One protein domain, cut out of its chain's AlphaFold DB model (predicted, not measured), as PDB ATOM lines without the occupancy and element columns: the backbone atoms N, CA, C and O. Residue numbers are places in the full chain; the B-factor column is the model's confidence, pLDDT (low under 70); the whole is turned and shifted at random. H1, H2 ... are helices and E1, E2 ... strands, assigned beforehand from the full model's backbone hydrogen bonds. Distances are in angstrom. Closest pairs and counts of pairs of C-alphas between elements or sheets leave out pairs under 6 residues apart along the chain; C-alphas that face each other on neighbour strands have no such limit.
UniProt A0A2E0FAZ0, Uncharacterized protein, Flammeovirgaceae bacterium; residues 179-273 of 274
ATOM      1  N   GLY A 179       9.933  -4.703  -4.034       93.44
ATOM      2  CA  GLY A 179       8.718  -4.143  -3.450       93.44
ATOM      3  C   GLY A 179       8.504  -2.702  -3.900       93.44
ATOM      4  O   GLY A 179       9.441  -1.915  -3.907       93.44
ATOM      5  N   TYR A 180       7.277  -2.323  -4.227       92.62
ATOM      6  CA  TYR A 180       6.903  -0.943  -4.521       92.62
ATOM      7  C   TYR A 180       5.811  -0.460  -3.573       92.62
ATOM      8  O   TYR A 180       4.763  -1.093  -3.454       92.62
ATOM      9  N   ALA A 181       6.082   0.647  -2.879       85.56
ATOM     10  CA  ALA A 181       5.177   1.223  -1.884       85.56
ATOM     11  C   ALA A 181       4.184   2.257  -2.463       85.56
ATOM     12  O   ALA A 181       3.349   2.765  -1.719       85.56
ATOM     13  N   GLY A 182       4.274   2.589  -3.759       82.44
ATOM     14  CA  GLY A 182       3.372   3.536  -4.430       82.44
ATOM     15  C   GLY A 182       2.088   2.881  -4.944       82.44
ATOM     16  O   GLY A 182       1.661   1.872  -4.408       82.44
ATOM     17  N   ASN A 183       1.444   3.441  -5.965       80.44
ATOM     18  CA  ASN A 183       0.251   2.834  -6.571       80.44
ATOM     19  C   ASN A 183       0.637   2.087  -7.845       80.44
ATOM     20  O   ASN A 183       1.361   2.647  -8.662       80.44
ATOM     21  N   LYS A 184       0.099   0.879  -8.054       75.75
ATOM     22  CA  LYS A 184       0.344   0.084  -9.267       75.75
ATOM     23  C   LYS A 184       0.128   0.917 -10.539       75.75
ATOM     24  O   LYS A 184      -0.946   1.490 -10.719       75.75
ATOM     25  N   THR A 185       1.127   0.929 -11.421       73.94
ATOM     26  CA  THR A 185       1.070   1.600 -12.729       73.94
ATOM     27  C   THR A 185       0.797   0.598 -13.854       73.94
ATOM     28  O   THR A 185       1.024  -0.607 -13.694       73.94
ATOM     29  N   GLU A 186       0.269   1.067 -14.989       71.12
ATOM     30  CA  GLU A 186      -0.086   0.196 -16.124       71.12
ATOM     31  C   GLU A 186       1.151  -0.452 -16.765       71.12
ATOM     32  O   GLU A 186       1.105  -1.627 -17.128       71.12
ATOM     33  N   ASN A 187       2.275   0.270 -16.822       73.81
ATOM     34  CA  ASN A 187       3.508  -0.182 -17.477       73.81
ATOM     35  C   ASN A 187       4.588  -0.689 -16.505       73.81
ATOM     36  O   ASN A 187       5.772  -0.691 -16.833       73.81
ATOM     37  N   GLN A 188       4.202  -1.113 -15.301       79.38
ATOM     38  CA  GLN A 188       5.152  -1.515 -14.266       79.38
ATOM     39  C   GLN A 188       5.990  -2.752 -14.679       79.38
ATOM     40  O   GLN A 188       5.415  -3.768 -15.087       79.38
ATOM     41  N   PRO A 189       7.330  -2.722 -14.515       84.38
ATOM     42  CA  PRO A 189       8.189  -3.892 -14.705       84.38
ATOM     43  C   PRO A 189       7.718  -5.129 -13.921       84.38
ATOM     44  O   PRO A 189       7.284  -5.032 -12.771       84.38
ATOM     45  N   LYS A 190       7.823  -6.316 -14.538       85.94
ATOM     46  CA  LYS A 190       7.235  -7.577 -14.028       85.94
ATOM     47  C   LYS A 190       7.779  -8.027 -12.670       85.94
ATOM     48  O   LYS A 190       7.081  -8.713 -11.930       85.94
ATOM     49  N   ASN A 191       9.025  -7.684 -12.372       89.50
ATOM     50  CA  ASN A 191       9.722  -8.046 -11.142       89.50
ATOM     51  C   ASN A 191       9.346  -7.136  -9.953       89.50
ATOM     52  O   ASN A 191       9.685  -7.441  -8.807       89.50
ATOM     53  N   ILE A 192       8.612  -6.044 -10.204       91.00
ATOM     54  CA  ILE A 192       8.119  -5.143  -9.167       91.00
ATOM     55  C   ILE A 192       6.752  -5.620  -8.680       91.00
ATOM     56  O   ILE A 192       5.789  -5.703  -9.446       91.00
ATOM     57  N   ILE A 193       6.638  -5.848  -7.377       90.94
ATOM     58  CA  ILE A 193       5.397  -6.223  -6.707       90.94
ATOM     59  C   ILE A 193       4.892  -5.105  -5.798       90.94
ATOM     60  O   ILE A 193       5.653  -4.435  -5.103       90.94
ATOM     61  N   GLN A 194       3.576  -4.923  -5.773       90.75
ATOM     62  CA  GLN A 194       2.946  -3.968  -4.874       90.75
ATOM     63  C   GLN A 194       3.065  -4.449  -3.426       90.75
ATOM     64  O   GLN A 194       2.685  -5.579  -3.109       90.75
ATOM     65  N   ILE A 195       3.526  -3.574  -2.539       90.12
ATOM     66  CA  ILE A 195       3.582  -3.840  -1.101       90.12
ATOM     67  C   ILE A 195       2.798  -2.786  -0.327       90.12
ATOM     68  O   ILE A 195       2.580  -1.669  -0.796       90.12
ATOM     69  N   LYS A 196       2.362  -3.157   0.877       86.56
ATOM     70  CA  LYS A 196       1.879  -2.205   1.881       86.56
ATOM     71  C   LYS A 196       3.059  -1.772   2.727       86.56
ATOM     72  O   LYS A 196       3.861  -2.631   3.080       86.56
ATOM     73  N   GLU A 197       3.147  -0.490   3.056       81.19
ATOM     74  CA  GLU A 197       4.155   0.030   3.982       81.19
ATOM     75  C   GLU A 197       3.972  -0.611   5.371       81.19
ATOM     76  O   GLU A 197       2.867  -0.615   5.920       81.19
ATOM     77  N   VAL A 198       5.045  -1.179   5.921       84.12
ATOM     78  CA  VAL A 198       5.098  -1.715   7.288       84.12
ATOM     79  C   VAL A 198       6.266  -1.082   8.032       84.12
ATOM     80  O   VAL A 198       7.257  -0.678   7.427       84.12
ATOM     81  N   GLU A 199       6.168  -1.010   9.358       75.94
ATOM     82  CA  GLU A 199       7.235  -0.418  10.174       75.94
ATOM     83  C   GLU A 199       8.501  -1.285  10.194       75.94
ATOM     84  O   GLU A 199       9.616  -0.762  10.167       75.94
ATOM     85  N   ASP A 200       8.344  -2.611  10.196       83.62
ATOM     86  CA  ASP A 200       9.458  -3.555  10.261       83.62
ATOM     87  C   ASP A 200       9.795  -4.151   8.891       83.62
ATOM     88  O   ASP A 200       9.190  -5.120   8.430       83.62
ATOM     89  N   TYR A 201      10.825  -3.598   8.251       83.81
ATOM     90  CA  TYR A 201      11.249  -4.027   6.918       83.81
ATOM     91  C   TYR A 201      11.847  -5.440   6.869       83.81
ATOM     92  O   TYR A 201      12.020  -5.982   5.774       83.81
ATOM     93  N   ARG A 202      12.113  -6.074   8.021       84.50
ATOM     94  CA  ARG A 202      12.512  -7.491   8.074       84.50
ATOM     95  C   ARG A 202      11.425  -8.405   7.514       84.50
ATOM     96  O   ARG A 202      11.759  -9.436   6.941       84.50
ATOM     97  N   TYR A 203      10.161  -7.988   7.607       88.81
ATOM     98  CA  TYR A 203       9.038  -8.685   6.985       88.81
ATOM     99  C   TYR A 203       9.213  -8.821   5.465       88.81
ATOM    100  O   TYR A 203       9.004  -9.886   4.897       88.81
ATOM    101  N   TYR A 204       9.658  -7.765   4.783       91.00
ATOM    102  CA  TYR A 204       9.879  -7.835   3.337       91.00
ATOM    103  C   TYR A 204      11.021  -8.779   2.980       91.00
ATOM    104  O   TYR A 204      10.911  -9.549   2.030       91.00
ATOM    105  N   PHE A 205      12.093  -8.759   3.773       88.62
ATOM    106  CA  PHE A 205      13.219  -9.660   3.564       88.62
ATOM    107  C   PHE A 205      12.811 -11.132   3.724       88.62
ATOM    108  O   PHE A 205      13.188 -11.953   2.890       88.62
ATOM    109  N   SER A 206      11.980 -11.472   4.719       88.88
ATOM    110  CA  SER A 206      11.449 -12.839   4.856       88.88
ATOM    111  C   SER A 206      10.560 -13.266   3.683       88.88
ATOM    112  O   SER A 206      10.498 -14.450   3.373       88.88
ATOM    113  N   GLU A 207       9.935 -12.312   2.991       90.69
ATOM    114  CA  GLU A 207       9.141 -12.541   1.775       90.69
ATOM    115  C   GLU A 207       9.992 -12.581   0.486       90.69
ATOM    116  O   GLU A 207       9.451 -12.573  -0.629       90.69
ATOM    117  N   GLY A 208      11.322 -12.598   0.620       91.69
ATOM    118  CA  GLY A 208      12.269 -12.620  -0.495       91.69
ATOM    119  C   GLY A 208      12.377 -11.290  -1.243       91.69
ATOM    120  O   GLY A 208      12.753 -11.281  -2.410       91.69
ATOM    121  N   ILE A 209      12.004 -10.173  -0.611       94.50
ATOM    122  CA  ILE A 209      12.102  -8.828  -1.186       94.50
ATOM    123  C   ILE A 209      13.370  -8.164  -0.642       94.50
ATOM    124  O   ILE A 209      13.418  -7.714   0.509       94.50
ATOM    125  N   ASN A 210      14.406  -8.081  -1.473       93.31
ATOM    126  CA  ASN A 210      15.697  -7.499  -1.080       93.31
ATOM    127  C   ASN A 210      15.713  -5.969  -1.173       93.31
ATOM    128  O   ASN A 210      16.426  -5.300  -0.418       93.31
ATOM    129  N   TYR A 211      14.886  -5.408  -2.055       95.12
ATOM    130  CA  TYR A 211      14.819  -3.975  -2.303       95.12
ATOM    131  C   TYR A 211      13.387  -3.473  -2.322       95.12
ATOM    132  O   TYR A 211      12.483  -4.134  -2.835       95.12
ATOM    133  N   ILE A 212      13.205  -2.266  -1.798       94.50
ATOM    134  CA  ILE A 212      11.961  -1.515  -1.907       94.50
ATOM    135  C   ILE A 212      12.218  -0.220  -2.649       94.50
ATOM    136  O   ILE A 212      13.191   0.474  -2.366       94.50
ATOM    137  N   ILE A 213      11.311   0.115  -3.558       94.19
ATOM    138  CA  ILE A 213      11.304   1.386  -4.258       94.19
ATOM    139  C   ILE A 213      10.128   2.262  -3.832       94.19
ATOM    140  O   ILE A 213       9.022   1.787  -3.560       94.19
ATOM    141  N   TYR A 214      10.385   3.562  -3.777       93.38
ATOM    142  CA  TYR A 214       9.396   4.617  -3.562       93.38
ATOM    143  C   TYR A 214       9.929   5.932  -4.127       93.38
ATOM    144  O   TYR A 214      11.112   6.040  -4.457       93.38
ATOM    145  N   THR A 215       9.069   6.942  -4.234       93.81
ATOM    146  CA  THR A 215       9.482   8.264  -4.707       93.81
ATOM    147  C   THR A 215       9.461   9.313  -3.606       93.81
ATOM    148  O   THR A 215       8.610   9.309  -2.721       93.81
ATOM    149  N   LEU A 216      10.424  10.229  -3.673       94.50
ATOM    150  CA  LEU A 216      10.458  11.458  -2.893       94.50
ATOM    151  C   LEU A 216      10.117  12.620  -3.820       94.50
ATOM    152  O   LEU A 216      10.695  12.735  -4.901       94.50
ATOM    153  N   ARG A 217       9.208  13.496  -3.391       93.62
ATOM    154  CA  ARG A 217       8.812  14.693  -4.145       93.62
ATOM    155  C   ARG A 217       9.106  15.929  -3.311       93.62
ATOM    156  O   ARG A 217       8.610  16.045  -2.197       93.62
ATOM    157  N   GLY A 218       9.916  16.837  -3.841       93.19
ATOM    158  CA  GLY A 218      10.391  18.018  -3.119       93.19
ATOM    159  C   GLY A 218      11.125  18.988  -4.041       93.19
ATOM    160  O   GLY A 218      11.287  18.712  -5.228       93.19
ATOM    161  N   THR A 219      11.580  20.123  -3.517       92.50
ATOM    162  CA  THR A 219      12.518  20.994  -4.238       92.50
ATOM    163  C   THR A 219      13.929  20.405  -4.201       92.50
ATOM    164  O   THR A 219      14.311  19.786  -3.202       92.50
ATOM    165  N   ASN A 220      14.716  20.601  -5.263       92.88
ATOM    166  CA  ASN A 220      16.056  20.019  -5.379       92.88
ATOM    167  C   ASN A 220      16.955  20.407  -4.207       92.88
ATOM    168  O   ASN A 220      17.491  19.525  -3.535       92.88
ATOM    169  N   ASP A 221      17.020  21.699  -3.881       92.31
ATOM    170  CA  ASP A 221      17.780  22.196  -2.730       92.31
ATOM    171  C   ASP A 221      17.387  21.511  -1.410       92.31
ATOM    172  O   ASP A 221      18.253  21.163  -0.600       92.31
ATOM    173  N   PHE A 222      16.087  21.302  -1.183       95.00
ATOM    174  CA  PHE A 222      15.584  20.711   0.054       95.00
ATOM    175  C   PHE A 222      15.887  19.214   0.124       95.00
ATOM    176  O   PHE A 222      16.396  18.737   1.141       95.00
ATOM    177  N   LEU A 223      15.618  18.471  -0.953       95.62
ATOM    178  CA  LEU A 223      15.915  17.039  -1.045       95.62
ATOM    179  C   LEU A 223      17.417  16.782  -0.900       95.62
ATOM    180  O   LEU A 223      17.827  15.948  -0.087       95.62
ATOM    181  N   LYS A 224      18.240  17.557  -1.614       95.00
ATOM    182  CA  LYS A 224      19.700  17.479  -1.564       95.00
ATOM    183  C   LYS A 224      20.231  17.702  -0.156       95.00
ATOM    184  O   LYS A 224      21.010  16.883   0.325       95.00
ATOM    185  N   LYS A 225      19.788  18.751   0.544       94.94
ATOM    186  CA  LYS A 225      20.254  19.052   1.911       94.94
ATOM    187  C   LYS A 225      19.686  18.105   2.972       94.94
ATOM    188  O   LYS A 225      20.355  17.879   3.980       94.94
ATOM    189  N   THR A 226      18.482  17.570   2.765       96.00
ATOM    190  CA  THR A 226      17.811  16.655   3.707       96.00
ATOM    191  C   THR A 226      18.388  15.239   3.634       96.00
ATOM    192  O   THR A 226      18.672  14.651   4.672       96.00
ATOM    193  N   TYR A 227      18.619  14.716   2.427       94.62
ATOM    194  CA  TYR A 227      19.073  13.334   2.192       94.62
ATOM    195  C   TYR A 227      20.540  13.223   1.740       94.62
ATOM    196  O   TYR A 227      21.038  12.118   1.520       94.62
ATOM    197  N   ASN A 228      21.245  14.350   1.603       92.94
ATOM    198  CA  ASN A 228      22.624  14.431   1.103       92.94
ATOM    199  C   ASN A 228      22.798  13.907  -0.343       92.94
ATOM    200  O   ASN A 228      23.806  13.281  -0.673       92.94
ATOM    201  N   ILE A 229      21.809  14.120  -1.218       92.06
ATOM    202  CA  ILE A 229      21.791  13.575  -2.590       92.06
ATOM    203  C   ILE A 229      22.639  14.454  -3.515       92.06
ATOM    204  O   ILE A 229      22.172  15.463  -4.039       92.06
ATOM    205  N   LYS A 230      23.901  14.075  -3.731       87.25
ATOM    206  CA  LYS A 230      24.864  14.886  -4.502       87.25
ATOM    207  C   LYS A 230      24.485  15.090  -5.974       87.25
ATOM    208  O   LYS A 230      24.908  16.080  -6.555       87.25
ATOM    209  N   THR A 231      23.718  14.169  -6.553       86.56
ATOM    210  CA  THR A 231      23.333  14.164  -7.974       86.56
ATOM    211  C   THR A 231      22.236  15.168  -8.324       86.56
ATOM    212  O   THR A 231      22.029  15.435  -9.502       86.56
ATOM    213  N   LEU A 232      21.543  15.740  -7.333       92.06
ATOM    214  CA  LEU A 232      20.540  16.773  -7.580       92.06
ATOM    215  C   LEU A 232      21.195  18.133  -7.878       92.06
ATOM    216  O   LEU A 232      22.184  18.496  -7.221       92.06
ATOM    217  N   PRO A 233      20.644  18.911  -8.826       89.94
ATOM    218  CA  PRO A 233      21.143  20.247  -9.130       89.94
ATOM    219  C   PRO A 233      20.860  21.223  -7.976       89.94
ATOM    220  O   PRO A 233      19.905  21.052  -7.222       89.94
ATOM    221  N   ASP A 234      21.687  22.260  -7.836       86.19
ATOM    222  CA  ASP A 234      21.505  23.319  -6.829       86.19
ATOM    223  C   ASP A 234      20.550  24.396  -7.362       86.19
ATOM    224  O   ASP A 234      20.968  25.445  -7.857       86.19
ATOM    225  N   ASN A 235      19.252  24.096  -7.340       86.50
ATOM    226  CA  ASN A 235      18.202  25.023  -7.743       86.50
ATOM    227  C   ASN A 235      16.895  24.781  -6.952       86.50
ATOM    228  O   ASN A 235      16.695  23.721  -6.355       86.50
ATOM    229  N   PRO A 236      15.951  25.738  -6.949       82.31
ATOM    230  CA  PRO A 236      14.695  25.590  -6.217       82.31
ATOM    231  C   PRO A 236      13.614  24.822  -7.002       82.31
ATOM    232  O   PRO A 236      12.453  24.833  -6.590       82.31
ATOM    233  N   LEU A 237      13.946  24.186  -8.136       87.81
ATOM    234  CA  LEU A 237      12.959  23.465  -8.941       87.81
ATOM    235  C   LEU A 237      12.451  22.230  -8.200       87.81
ATOM    236  O   LEU A 237      13.150  21.628  -7.386       87.81
ATOM    237  N   ARG A 238      11.200  21.866  -8.483       89.56
ATOM    238  CA  ARG A 238      10.559  20.674  -7.931       89.56
ATOM    239  C   ARG A 238      10.970  19.457  -8.742       89.56
ATOM    240  O   ARG A 238      10.960  19.500  -9.970       89.56
ATOM    241  N   SER A 239      11.276  18.369  -8.056       91.50
ATOM    242  CA  SER A 239      11.721  17.134  -8.684       91.50
ATOM    243  C   SER A 239      11.193  15.913  -7.956       91.50
ATOM    244  O   SER A 239      10.755  15.972  -6.801       91.50
ATOM    245  N   ILE A 240      11.225  14.801  -8.681       93.81
ATOM    246  CA  ILE A 240      10.892  13.477  -8.189       93.81
ATOM    247  C   ILE A 240      12.155  12.618  -8.209       93.81
ATOM    248  O   ILE A 240      12.872  12.567  -9.207       93.81
ATOM    249  N   VAL A 241      12.453  11.987  -7.077       95.62
ATOM    250  CA  VAL A 241      13.620  11.117  -6.902       95.62
ATOM    251  C   VAL A 241      13.125   9.725  -6.577       95.62
ATOM    252  O   VAL A 241      12.365   9.549  -5.627       95.62
ATOM    253  N   LEU A 242      13.575   8.737  -7.342       95.25
ATOM    254  CA  LEU A 242      13.328   7.334  -7.052       95.25
ATOM    255  C   LEU A 242      14.365   6.874  -6.032       95.25
ATOM    256  O   LEU A 242      15.570   7.049  -6.221       95.25
ATOM    257  N   VAL A 243      13.889   6.290  -4.944       95.69
ATOM    258  CA  VAL A 243      14.726   5.712  -3.901       95.69
ATOM    259  C   VAL A 243      14.660   4.208  -4.031       95.69
ATOM    260  O   VAL A 243      13.565   3.659  -4.075       95.69
ATOM    261  N   VAL A 244      15.816   3.549  -4.058       95.56
ATOM    262  CA  VAL A 244      15.923   2.096  -3.901       95.56
ATOM    263  C   VAL A 244      16.545   1.831  -2.542       95.56
ATOM    264  O   VAL A 244      17.712   2.147  -2.309       95.56
ATOM    265  N   GLU A 245      15.762   1.282  -1.627       94.75
ATOM    266  CA  GLU A 245      16.168   1.005  -0.257       94.75
ATOM    267  C   GLU A 245      16.340  -0.496  -0.045       94.75
ATOM    268  O   GLU A 245      15.414  -1.281  -0.251       94.75
ATOM    269  N   HIS A 246      17.531  -0.899   0.391       94.12
ATOM    270  CA  HIS A 246      17.801  -2.286   0.744       94.12
ATOM    271  C   HIS A 246      17.061  -2.649   2.041       94.12
ATOM    272  O   HIS A 246      17.200  -1.961   3.058       94.12
ATOM    273  N   THR A 247      16.323  -3.758   2.050       92.56
ATOM    274  CA  THR A 247      15.414  -4.105   3.160       92.56
ATOM    275  C   THR A 247      16.146  -4.393   4.470       92.56
ATOM    276  O   THR A 247      15.728  -3.899   5.515       92.56
ATOM    277  N   VAL A 248      17.285  -5.092   4.408       90.00
ATOM    278  CA  VAL A 248      18.136  -5.383   5.581       90.00
ATOM    279  C   VAL A 248      18.984  -4.186   6.025       90.00
ATOM    280  O   VAL A 248      18.885  -3.744   7.165       90.00
ATOM    281  N   THR A 249      19.844  -3.658   5.146       91.12
ATOM    282  CA  THR A 249      20.838  -2.642   5.538       91.12
ATOM    283  C   THR A 249      20.263  -1.234   5.662       91.12
ATOM    284  O   THR A 249      20.905  -0.379   6.268       91.12
ATOM    285  N   ARG A 250      19.069  -0.978   5.102       91.12
ATOM    286  CA  ARG A 250      18.453   0.360   4.993       91.12
ATOM    287  C   ARG A 250      19.275   1.347   4.156       91.12
ATOM    288  O   ARG A 250      19.014   2.550   4.174       91.12
ATOM    289  N   ASN A 251      20.284   0.860   3.431       94.38
ATOM    290  CA  ASN A 251      21.079   1.685   2.534       94.38
ATOM    291  C   ASN A 251      20.218   2.111   1.344       94.38
ATOM    292  O   ASN A 251      19.391   1.332   0.864       94.38
ATOM    293  N   LYS A 252      20.414   3.343   0.873       95.44
ATOM    294  CA  LYS A 252      19.572   3.954  -0.162       95.44
ATOM    295  C   LYS A 252      20.390   4.298  -1.398       95.44
ATOM    296  O   LYS A 252      21.415   4.968  -1.295       95.44
ATOM    297  N   TYR A 253      19.926   3.867  -2.559       96.00
ATOM    298  CA  TYR A 253      20.319   4.418  -3.850       96.00
ATOM    299  C   TYR A 253      19.305   5.495  -4.245       96.00
ATOM    300  O   TYR A 253      18.102   5.298  -4.069       96.00
ATOM    301  N   PHE A 254      19.776   6.619  -4.781       95.81
ATOM    302  CA  PHE A 254      18.921   7.715  -5.237       95.81
ATOM    303  C   PHE A 254      19.085   7.897  -6.742       95.81
ATOM    304  O   PHE A 254      20.191   8.146  -7.223       95.81
ATOM    305  N   PHE A 255      17.982   7.802  -7.476       95.25
ATOM    306  CA  PHE A 255      17.933   7.999  -8.918       95.25
ATOM    307  C   PHE A 255      17.099   9.228  -9.272       95.25
ATOM    308  O   PHE A 255      15.985   9.410  -8.777       95.25
ATOM    309  N   PHE A 256      17.644  10.065 -10.147       94.50
ATOM    310  CA  PHE A 256      17.027  11.300 -10.611       94.50
ATOM    311  C   PHE A 256      17.343  11.514 -12.091       94.50
ATOM    312  O   PHE A 256      18.454  11.216 -12.535       94.50
ATOM    313  N   LYS A 257      16.379  12.069 -12.831       92.31
ATOM    314  CA  LYS A 257      16.552  12.513 -14.214       92.31
ATOM    315  C   LYS A 257      15.760  13.802 -14.440       92.31
ATOM    316  O   LYS A 257      14.564  13.834 -14.171       92.31
ATOM    317  N   GLU A 258      16.434  14.841 -14.928       85.19
ATOM    318  CA  GLU A 258      15.950  16.234 -14.929       85.19
ATOM    319  C   GLU A 258      14.647  16.461 -15.710       85.19
ATOM    320  O   GLU A 258      13.813  17.263 -15.302       85.19
ATOM    321  N   GLU A 259      14.428  15.708 -16.786       86.25
ATOM    322  CA  GLU A 259      13.255  15.850 -17.659       86.25
ATOM    323  C   GLU A 259      12.025  15.067 -17.173       86.25
ATOM    324  O   GLU A 259      10.928  15.224 -17.712       86.25
ATOM    325  N   ILE A 260      12.179  14.212 -16.157       88.88
ATOM    326  CA  ILE A 260      11.106  13.331 -15.700       88.88
ATOM    327  C   ILE A 260      10.326  13.982 -14.561       88.88
ATOM    328  O   ILE A 260      10.869  14.323 -13.512       88.88
ATOM    329  N   THR A 261       9.013  14.097 -14.757       85.25
ATOM    330  CA  THR A 261       8.093  14.708 -13.782       85.25
ATOM    331  C   THR A 261       7.085  13.724 -13.197       85.25
ATOM    332  O   THR A 261       6.432  14.043 -12.200       85.25
ATOM    333  N   THR A 262       6.969  12.526 -13.777       89.00
ATOM    334  CA  THR A 262       6.057  11.484 -13.309       89.00
ATOM    335  C   THR A 262       6.819  10.337 -12.658       89.00
ATOM    336  O   THR A 262       7.978  10.054 -12.954       89.00
ATOM    337  N   GLU A 263       6.148   9.681 -11.720       90.00
ATOM    338  CA  GLU A 263       6.675   8.513 -11.022       90.00
ATOM    339  C   GLU A 263       6.791   7.297 -11.937       90.00
ATOM    340  O   GLU A 263       7.801   6.601 -11.900       90.00
ATOM    341  N   GLU A 264       5.787   7.086 -12.788       89.19
ATOM    342  CA  GLU A 264       5.759   5.984 -13.744       89.19
ATOM    343  C   GLU A 264       6.924   6.071 -14.731       89.19
ATOM    344  O   GLU A 264       7.669   5.103 -14.880       89.19
ATOM    345  N   ASP A 265       7.150   7.242 -15.333       89.81
ATOM    346  CA  ASP A 265       8.259   7.435 -16.271       89.81
ATOM    347  C   ASP A 265       9.612   7.244 -15.580       89.81
ATOM    348  O   ASP A 265      10.530   6.669 -16.167       89.81
ATOM    349  N   LEU A 266       9.749   7.686 -14.323       91.56
ATOM    350  CA  LEU A 266      11.005   7.555 -13.582       91.56
ATOM    351  C   LEU A 266      11.323   6.091 -13.273       91.56
ATOM    352  O   LEU A 266      12.471   5.672 -13.426       91.56
ATOM    353  N   ILE A 267      10.311   5.318 -12.871       90.69
ATOM    354  CA  ILE A 267      10.429   3.872 -12.655       90.69
ATOM    355  C   ILE A 267      10.767   3.186 -13.981       90.69
ATOM    356  O   ILE A 267      11.753   2.454 -14.050       90.69
ATOM    357  N   ASN A 268      10.025   3.470 -15.052       88.69
ATOM    358  CA  ASN A 268      10.258   2.865 -16.364       88.69
ATOM    359  C   ASN A 268      11.678   3.134 -16.865       88.69
ATOM    360  O   ASN A 268      12.369   2.213 -17.289       88.69
ATOM    361  N   VAL A 269      12.150   4.376 -16.776       91.00
ATOM    362  CA  VAL A 269      13.511   4.730 -17.186       91.00
ATOM    363  C   VAL A 269      14.553   4.062 -16.292       91.00
ATOM    364  O   VAL A 269      15.568   3.594 -16.796       91.00
ATOM    365  N   PHE A 270      14.313   3.954 -14.987       91.75
ATOM    366  CA  PHE A 270      15.252   3.289 -14.089       91.75
ATOM    367  C   PHE A 270      15.409   1.788 -14.392       91.75
ATOM    368  O   PHE A 270      16.537   1.291 -14.383       91.75
ATOM    369  N   PHE A 271      14.318   1.078 -14.685       88.62
ATOM    370  CA  PHE A 271      14.346  -0.368 -14.949       88.62
ATOM    371  C   PHE A 271      14.645  -0.733 -16.410       88.62
ATOM    372  O   PHE A 271      15.152  -1.821 -16.642       88.62
ATOM    373  N   ASN A 272      14.382   0.157 -17.375       81.56
ATOM    374  CA  ASN A 272      14.570  -0.126 -18.806       81.56
ATOM    375  C   ASN A 272      15.827   0.521 -19.417       81.56
ATOM    376  O   ASN A 272      16.097   0.331 -20.602       81.56
ATOM    377  N   GLN A 273      16.587   1.321 -18.659       65.56
ATOM    378  CA  GLN A 273      17.916   1.767 -19.087       65.56
ATOM    379  C   GLN A 273      18.934   0.636 -18.894       65.56
ATOM    380  O   GLN A 273      19.418   0.446 -17.771       65.56
TER     381      GLN A 273
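What this domain is: This is residues 179 to 273 of the 274 residues of an uncharacterized protein of Flammeovirgaceae bacterium (UniProt A0A2E0FAZ0). A narrow, twisted sheet of three strands makes the core, its two long strands E2 and E3 side by side and the short E4 along part of E3. H2 packs on one face near the sheet's one end and H3 crosses the opposite face aslant, while small H1 lies at the other end, near where E2 begins, and the short E1 lies near E2. The printed part has 95 residues, with three named helices and four named strands in the order E1, H1, E2, H2, E3, E4, H3; the sheet's order is E2, E3, E4, antiparallel throughout, and the class is mixed, helices and strands. The whole is compact, with a radius of gyration of the C-alphas of 13.6 A and spans of 40, 28 and 20 A.

Where its parts are: Residues 179 to 191 hold no named element. Strand E1, residues 192 to 194, begins at C-alpha 192 at (8.119, -5.143, -9.167). Helix H1 is residues 202 to 206. Strand E2, residues 211 to 219, is 25.1 A long and begins at C-alpha 211 at (14.819, -3.975, -2.303). Helix H2, residues 220 to 227, is 10.5 A long. Strand E3, residues 238 to 246, is 25.6 A long, and E4 is residues 252 to 255. Helix H3, residues 263 to 272, is 14.1 A long and ends at C-alpha 272 at (14.570, -0.126, -18.806).

How they stand to each other: E3 is the inner strand, and E2 and E4 are edge strands. E2 and E3 are antiparallel at 158 degrees, with N 216 and O 241 2.8 A apart, within hydrogen-bond range. E3 and E4 form a hairpin at 143 degrees, with N 255 and O 242 2.8 A apart, also within range. The sheet is only just strongly twisted, its C-alphas up to 4.1 A off the best plane. H3 is on the sheet at a height of 9.1 A, over E3 and slantwise to it at 49 degrees on the local plane; the closest C-alphas of the two, those of Leu 242 and Leu 266, are 6.9 A apart. H2 is on the opposite face at a height of 8.6 A; its closest C-alpha pair with E3 is Asn 220 and Arg 238, 6.1 A. H1 only grazes the sheet, with residues 204 to 205. E1 pairs with no named strand; E1 and E2 are near each other, with 7 pairs of C-alphas within 10 A. H1, H2 and H3 are apart from one another. In H1, H2 and H3 every O i to N i+4 pair is within hydrogen-bond range.

The domain as a whole: The two C-alphas farthest apart, those of Ser 206 and Asn 235, are 40.5 A apart. The printed part has no cut and no long link. The mean pLDDT of the printed part is 89.4, and residue 273 alone is under 70.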